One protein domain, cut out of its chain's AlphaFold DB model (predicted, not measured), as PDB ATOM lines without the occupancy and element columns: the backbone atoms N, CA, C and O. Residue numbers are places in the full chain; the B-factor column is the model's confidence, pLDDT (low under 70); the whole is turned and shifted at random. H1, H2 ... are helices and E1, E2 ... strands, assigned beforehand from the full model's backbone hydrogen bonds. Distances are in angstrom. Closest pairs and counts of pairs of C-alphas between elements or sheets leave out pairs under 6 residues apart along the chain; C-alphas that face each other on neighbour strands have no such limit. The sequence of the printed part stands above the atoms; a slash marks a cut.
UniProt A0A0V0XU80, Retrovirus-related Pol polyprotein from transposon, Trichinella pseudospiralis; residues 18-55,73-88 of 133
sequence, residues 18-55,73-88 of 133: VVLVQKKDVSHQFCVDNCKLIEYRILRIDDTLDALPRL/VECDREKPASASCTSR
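This is residues 18 to 55 and 73 to 88 of the 133 residues of the protein "Retrovirus-related Pol polyprotein from transposon" of Trichinella pseudospiralis (UniProt A0A0V0XU80). There is little regular structure: look for one small antiparallel hairpin, E1 and E2, and a long arm in which residues 38 to 55, with the short helix H1, stick out. Beyond a cut, residues 73 to 88 hold no named element. Of 54 printed residues, 15 are in named elements, ordered E1, E2, H1, of mixed class. The whole is extended, with a radius of gyration of the C-alphas of 18.0 A, and spans 56 by 37 by 18 A.

Begin at the hairpin of E1, residues 18 to 22, and E2, residues 28 to 32, antiparallel at 154 degrees. N 19 and O 31, 2.8 A apart, are within hydrogen-bond range. E1 is apart from H1, residues 45 to 49, whose O 45 to N 49 pair is within hydrogen-bond range.

Find C-alpha 18 at (-31.019, 20.122, 5.329); E1 runs 13.1 A to C-alpha 22. E2 is also 13.1 A long. H1 runs 6.1 A to C-alpha 49 at (-35.911, 43.858, -19.140).

The farthest C-alphas, of Arg 54 and Arg 88, are 56.4 A apart. Residues 56 to 72 are not printed, a gap of 34.9 A between C-alphas 55 and 73. The link E2 to H1 is long. Residues 35 to 41 and 75 to 88 have pLDDT under 70.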
ATOM      1  N   VAL A  18     -32.070  20.271   6.339       83.69
ATOM      2  CA  VAL A  18     -31.019  20.122   5.329       83.69
ATOM      3  C   VAL A  18     -31.265  18.838   4.559       83.69
ATOM      4  O   VAL A  18     -31.378  17.766   5.147       83.69
ATOM      5  N   VAL A  19     -31.312  18.953   3.239       87.06
ATOM      6  CA  VAL A  19     -31.436  17.832   2.313       87.06
ATOM      7  C   VAL A  19     -30.090  17.611   1.640       87.06
ATOM      8  O   VAL A  19     -29.476  18.550   1.130       87.06
ATOM      9  N   LEU A  20     -29.624  16.365   1.628       85.81
ATOM     10  CA  LEU A  20     -28.443  15.969   0.873       85.81
ATOM     11  C   LEU A  20     -28.883  15.446  -0.491       85.81
ATOM     12  O   LEU A  20     -29.592  14.447  -0.577       85.81
ATOM     13  N   VAL A  21     -28.457  16.119  -1.556       89.12
ATOM     14  CA  VAL A  21     -28.796  15.736  -2.928       89.12
ATOM     15  C   VAL A  21     -27.560  15.170  -3.605       89.12
ATOM     16  O   VAL A  21     -26.529  15.840  -3.693       89.12
ATOM     17  N   GLN A  22     -27.661  13.946  -4.114       91.62
ATOM     18  CA  GLN A  22     -26.625  13.367  -4.959       91.62
ATOM     19  C   GLN A  22     -26.762  13.910  -6.384       91.62
ATOM     20  O   GLN A  22     -27.822  13.829  -7.009       91.62
ATOM     21  N   LYS A  23     -25.679  14.474  -6.909       89.69
ATOM     22  CA  LYS A  23     -25.607  14.965  -8.283       89.69
ATOM     23  C   LYS A  23     -25.241  13.830  -9.242       89.69
ATOM     24  O   LYS A  23     -24.748  12.774  -8.848       89.69
ATOM     25  N   LYS A  24     -25.459  14.067 -10.540       91.56
ATOM     26  CA  LYS A  24     -25.141  13.106 -11.615       91.56
ATOM     27  C   LYS A  24     -23.650  12.760 -11.683       91.56
ATOM     28  O   LYS A  24     -23.298  11.668 -12.108       91.56
ATOM     29  N   ASP A  25     -22.793  13.679 -11.252       89.50
ATOM     30  CA  ASP A  25     -21.344  13.517 -11.124       89.50
ATOM     31  C   ASP A  25     -20.925  12.822  -9.813       89.50
ATOM     32  O   ASP A  25     -19.752  12.853  -9.456       89.50
ATOM     33  N   VAL A  26     -21.861  12.189  -9.089       83.62
ATOM     34  CA  VAL A  26     -21.644  11.454  -7.822       83.62
ATOM     35  C   VAL A  26     -21.232  12.358  -6.645       83.62
ATOM     36  O   VAL A  26     -21.207  11.922  -5.492       83.62
ATOM     37  N   SER A  27     -20.981  13.645  -6.894       86.44
ATOM     38  CA  SER A  27     -20.811  14.646  -5.846       86.44
ATOM     39  C   SER A  27     -22.126  14.884  -5.094       86.44
ATOM     40  O   SER A  27     -23.216  14.627  -5.603       86.44
ATOM     41  N   HIS A  28     -22.024  15.348  -3.851       84.00
ATOM     42  CA  HIS A  28     -23.183  15.634  -3.009       84.00
ATOM     43  C   HIS A  28     -23.301  17.140  -2.788       84.00
ATOM     44  O   HIS A  28     -22.297  17.824  -2.572       84.00
ATOM     45  N   GLN A  29     -24.527  17.655  -2.826       86.69
ATOM     46  CA  GLN A  29     -24.844  19.051  -2.561       86.69
ATOM     47  C   GLN A  29     -25.751  19.150  -1.336       86.69
ATOM     48  O   GLN A  29     -26.754  18.447  -1.236       86.69
ATOM     49  N   PHE A  30     -25.386  20.030  -0.405       85.69
ATOM     50  CA  PHE A  30     -26.245  20.393   0.715       85.69
ATOM     51  C   PHE A  30     -27.263  21.434   0.245       85.69
ATOM     52  O   PHE A  30     -26.879  22.484  -0.273       85.69
ATOM     53  N   CYS A  31     -28.544  21.146   0.443       84.44
ATOM     54  CA  CYS A  31     -29.647  22.065   0.193       84.44
ATOM     55  C   CYS A  31     -30.307  22.400   1.529       84.44
ATOM     56  O   CYS A  31     -30.829  21.515   2.202       84.44
ATOM     57  N   VAL A  32     -30.268  23.669   1.922       83.69
ATOM     58  CA  VAL A  32     -30.959  24.151   3.123       83.69
ATOM     59  C   VAL A  32     -32.348  24.610   2.707       83.69
ATOM     60  O   VAL A  32     -32.471  25.467   1.832       83.69
ATOM     61  N   ASP A  33     -33.385  24.048   3.321       80.88
ATOM     62  CA  ASP A  33     -34.752  24.502   3.097       80.88
ATOM     63  C   ASP A  33     -35.017  25.776   3.914       80.88
ATOM     64  O   ASP A  33     -35.224  25.761   5.133       80.88
ATOM     65  N   ASN A  34     -34.971  26.906   3.218       73.56
ATOM     66  CA  ASN A  34     -35.235  28.239   3.746       73.56
ATOM     67  C   ASN A  34     -36.589  28.794   3.275       73.56
ATOM     68  O   ASN A  34     -36.827  29.996   3.407       73.56
ATOM     69  N   CYS A  35     -37.502  27.943   2.783       69.31
ATOM     70  CA  CYS A  35     -38.801  28.385   2.259       69.31
ATOM     71  C   CYS A  35     -39.635  29.167   3.287       69.31
ATOM     72  O   CYS A  35     -40.471  29.978   2.908       69.31
ATOM     73  N   LYS A  36     -39.405  28.943   4.587       67.12
ATOM     74  CA  LYS A  36     -40.086  29.662   5.679       67.12
ATOM     75  C   LYS A  36     -39.434  30.996   6.062       67.12
ATOM     76  O   LYS A  36     -40.024  31.736   6.837       67.12
ATOM     77  N   LEU A  37     -38.218  31.271   5.590       68.94
ATOM     78  CA  LEU A  37     -37.430  32.447   5.975       68.94
ATOM     79  C   LEU A  37     -37.435  33.537   4.893       68.94
ATOM     80  O   LEU A  37     -37.239  34.712   5.194       68.94
ATOM     81  N   ILE A  38     -37.640  33.160   3.629       67.00
ATOM     82  CA  ILE A  38     -37.540  34.080   2.495       67.00
ATOM     83  C   ILE A  38     -38.931  34.608   2.123       67.00
ATOM     84  O   ILE A  38     -39.662  33.972   1.371       67.00
ATOM     85  N   GLU A  39     -39.259  35.813   2.593       65.88
ATOM     86  CA  GLU A  39     -40.442  36.588   2.166       65.88
ATOM     87  C   GLU A  39     -40.068  37.797   1.282       65.88
ATOM     88  O   GLU A  39     -40.763  38.813   1.237       65.88
ATOM     89  N   TYR A  40     -38.946  37.727   0.563       66.94
ATOM     90  CA  TYR A  40     -38.499  38.835  -0.280       66.94
ATOM     91  C   TYR A  40     -39.140  38.790  -1.668       66.94
ATOM     92  O   TYR A  40     -39.135  37.766  -2.354       66.94
ATOM     93  N   ARG A  41     -39.661  39.938  -2.116       63.53
ATOM     94  CA  ARG A  41     -40.161  40.112  -3.483       63.53
ATOM     95  C   ARG A  41     -38.978  40.176  -4.446       63.53
ATOM     96  O   ARG A  41     -38.291  41.190  -4.516       63.53
ATOM     97  N   ILE A  42     -38.753  39.101  -5.196       77.50
ATOM     98  CA  ILE A  42     -37.866  39.127  -6.362       77.50
ATOM     99  C   ILE A  42     -38.487  40.103  -7.371       77.50
ATOM    100  O   ILE A  42     -39.667  39.972  -7.701       77.50
ATOM    101  N   LEU A  43     -37.717  41.105  -7.815       79.06
ATOM    102  CA  LEU A  43     -38.159  42.039  -8.857       79.06
ATOM    103  C   LEU A  43     -38.619  41.251 -10.084       79.06
ATOM    104  O   LEU A  43     -37.987  40.266 -10.477       79.06
ATOM    105  N   ARG A  44     -39.739  41.665 -10.677       83.31
ATOM    106  CA  ARG A  44     -40.282  40.963 -11.835       83.31
ATOM    107  C   ARG A  44     -39.330  41.152 -13.010       83.31
ATOM    108  O   ARG A  44     -38.863  42.256 -13.257       83.31
ATOM    109  N   ILE A  45     -39.063  40.064 -13.732       87.75
ATOM    110  CA  ILE A  45     -38.093  40.046 -14.836       87.75
ATOM    111  C   ILE A  45     -38.441  41.106 -15.891       87.75
ATOM    112  O   ILE A  45     -37.540  41.764 -16.401       87.75
ATOM    113  N   ASP A  46     -39.731  41.304 -16.173       89.75
ATOM    114  CA  ASP A  46     -40.213  42.308 -17.128       89.75
ATOM    115  C   ASP A  46     -39.727  43.721 -16.768       89.75
ATOM    116  O   ASP A  46     -39.221  44.435 -17.628       89.75
ATOM    117  N   ASP A  47     -39.779  44.082 -15.483       85.19
ATOM    118  CA  ASP A  47     -39.409  45.418 -15.010       85.19
ATOM    119  C   ASP A  47     -37.900  45.680 -15.221       85.19
ATOM    120  O   ASP A  47     -37.479  46.802 -15.507       85.19
ATOM    121  N   THR A  48     -37.067  44.637 -15.124       84.06
ATOM    122  CA  THR A  48     -35.625  44.713 -15.406       84.06
ATOM    123  C   THR A  48     -35.328  44.716 -16.904       84.06
ATOM    124  O   THR A  48     -34.406  45.403 -17.349       84.06
ATOM    125  N   LEU A  49     -36.086  43.946 -17.691       87.12
ATOM    126  CA  LEU A  49     -35.911  43.858 -19.140       87.12
ATOM    127  C   LEU A  49     -36.372  45.132 -19.851       87.12
ATOM    128  O   LEU A  49     -35.730  45.516 -20.824       87.12
ATOM    129  N   ASP A  50     -37.392  45.829 -19.350       87.00
ATOM    130  CA  ASP A  50     -37.891  47.093 -19.914       87.00
ATOM    131  C   ASP A  50     -36.834  48.217 -19.911       87.00
ATOM    132  O   ASP A  50     -36.890  49.145 -20.724       87.00
ATOM    133  N   ALA A  51     -35.822  48.121 -19.042       80.31
ATOM    134  CA  ALA A  51     -34.698  49.054 -18.997       80.31
ATOM    135  C   ALA A  51     -33.621  48.773 -20.067       80.31
ATOM    136  O   ALA A  51     -32.840  49.668 -20.406       80.31
ATOM    137  N   LEU A  52     -33.570  47.557 -20.624       82.44
ATOM    138  CA  LEU A  52     -32.518  47.125 -21.551       82.44
ATOM    139  C   LEU A  52     -32.602  47.719 -22.974       82.44
ATOM    140  O   LEU A  52     -31.547  48.066 -23.499       82.44
ATOM    141  N   PRO A  53     -33.768  47.921 -23.623       82.38
ATOM    142  CA  PRO A  53     -33.869  48.325 -25.033       82.38
ATOM    143  C   PRO A  53     -33.139  49.615 -25.429       82.38
ATOM    144  O   PRO A  53     -32.964  49.886 -26.616       82.38
ATOM    145  N   ARG A  54     -32.728  50.438 -24.458       80.50
ATOM    146  CA  ARG A  54     -32.025  51.708 -24.688       80.50
ATOM    147  C   ARG A  54     -30.499  51.575 -24.719       80.50
ATOM    148  O   ARG A  54     -29.825  52.556 -25.030       80.50
ATOM    149  N   LEU A  55     -29.940  50.402 -24.410       85.88
ATOM    150  CA  LEU A  55     -28.493  50.188 -24.386       85.88
ATOM    151  C   LEU A  55     -27.974  49.608 -25.711       85.88
ATOM    152  O   LEU A  55     -28.582  48.740 -26.329       85.88
ATOM    153  N   VAL A  73     -25.663  39.839   8.132       81.12
ATOM    154  CA  VAL A  73     -25.716  40.883   9.165       81.12
ATOM    155  C   VAL A  73     -25.798  40.248  10.554       81.12
ATOM    156  O   VAL A  73     -26.574  39.320  10.771       81.12
ATOM    157  N   GLU A  74     -25.036  40.775  11.516       74.69
ATOM    158  CA  GLU A  74     -24.892  40.174  12.850       74.69
ATOM    159  C   GLU A  74     -26.216  39.943  13.584       74.69
ATOM    160  O   GLU A  74     -26.408  38.890  14.183       74.69
ATOM    161  N   CYS A  75     -27.162  40.875  13.464       69.50
ATOM    162  CA  CYS A  75     -28.482  40.770  14.088       69.50
ATOM    163  C   CYS A  75     -29.336  39.608  13.539       69.50
ATOM    164  O   CYS A  75     -30.248  39.140  14.219       69.50
ATOM    165  N   ASP A  76     -29.055  39.141  12.321       66.88
ATOM    166  CA  ASP A  76     -29.771  38.034  11.684       66.88
ATOM    167  C   ASP A  76     -28.974  36.720  11.716       66.88
ATOM    168  O   ASP A  76     -29.478  35.706  11.242       66.88
ATOM    169  N   ARG A  77     -27.780  36.689  12.334       63.62
ATOM    170  CA  ARG A  77     -27.013  35.445  12.557       63.62
ATOM    171  C   ARG A  77     -27.733  34.462  13.489       63.62
ATOM    172  O   ARG A  77     -27.549  33.257  13.360       63.62
ATOM    173  N   GLU A  78     -28.552  34.963  14.418       56.59
ATOM    174  CA  GLU A  78     -29.328  34.142  15.367       56.59
ATOM    175  C   GLU A  78     -30.655  33.611  14.784       56.59
ATOM    176  O   GLU A  78     -31.246  32.676  15.334       56.59
ATOM    177  N   LYS A  79     -31.115  34.158  13.648       56.06
ATOM    178  CA  LYS A  79     -32.145  33.539  12.796       56.06
ATOM    179  C   LYS A  79     -31.428  32.569  11.851       56.06
ATOM    180  O   LYS A  79     -30.354  32.886  11.350       56.06
ATOM    181  N   PRO A  80     -31.935  31.355  11.603       51.72
ATOM    182  CA  PRO A  80     -31.074  30.293  11.128       51.72
ATOM    183  C   PRO A  80     -30.828  30.447   9.624       51.72
ATOM    184  O   PRO A  80     -31.631  30.029   8.795       51.72
ATOM    185  N   ALA A  81     -29.655  30.957   9.271       41.31
ATOM    186  CA  ALA A  81     -28.959  30.521   8.063       41.31
ATOM    187  C   ALA A  81     -28.021  29.324   8.344       41.31
ATOM    188  O   ALA A  81     -27.417  28.784   7.420       41.31
ATOM    189  N   SER A  82     -27.895  28.867   9.598       43.28
ATOM    190  CA  SER A  82     -26.896  27.868   9.993       43.28
ATOM    191  C   SER A  82     -27.517  26.598  10.582       43.28
ATOM    192  O   SER A  82     -27.918  26.556  11.745       43.28
ATOM    193  N   ALA A  83     -27.526  25.521   9.800       41.03
ATOM    194  CA  ALA A  83     -27.586  24.172  10.346       41.03
ATOM    195  C   ALA A  83     -26.175  23.771  10.816       41.03
ATOM    196  O   ALA A  83     -25.237  23.721  10.019       41.03
ATOM    197  N   SER A  84     -26.017  23.503  12.112       41.41
ATOM    198  CA  SER A  84     -24.806  22.887  12.662       41.41
ATOM    199  C   SER A  84     -24.830  21.385  12.366       41.41
ATOM    200  O   SER A  84     -25.722  20.671  12.822       41.41
ATOM    201  N   CYS A  85     -23.860  20.896  11.591       32.56
ATOM    202  CA  CYS A  85     -23.652  19.467  11.369       32.56
ATOM    203  C   CYS A  85     -22.678  18.922  12.424       32.56
ATOM    204  O   CYS A  85     -21.463  18.976  12.229       32.56
ATOM    205  N   THR A  86     -23.180  18.350  13.518       31.89
ATOM    206  CA  THR A  86     -22.403  17.384  14.312       31.89
ATOM    207  C   THR A  86     -22.703  15.986  13.789       31.89
ATOM    208  O   THR A  86     -23.833  15.513  13.861       31.89
ATOM    209  N   SER A  87     -21.696  15.335  13.209       29.16
ATOM    210  CA  SER A  87     -21.839  14.049  12.531       29.16
ATOM    211  C   SER A  87     -22.254  12.921  13.484       29.16
ATOM    212  O   SER A  87     -21.444  12.459  14.289       29.16
ATOM    213  N   ARG A  88     -23.468  12.398  13.301       33.88
ATOM    214  CA  ARG A  88     -23.773  10.974  13.483       33.88
ATOM    215  C   ARG A  88     -24.724  10.563  12.359       33.88
ATOM    216  O   ARG A  88     -25.882  10.957  12.341       33.88
TER     217      ARG A  88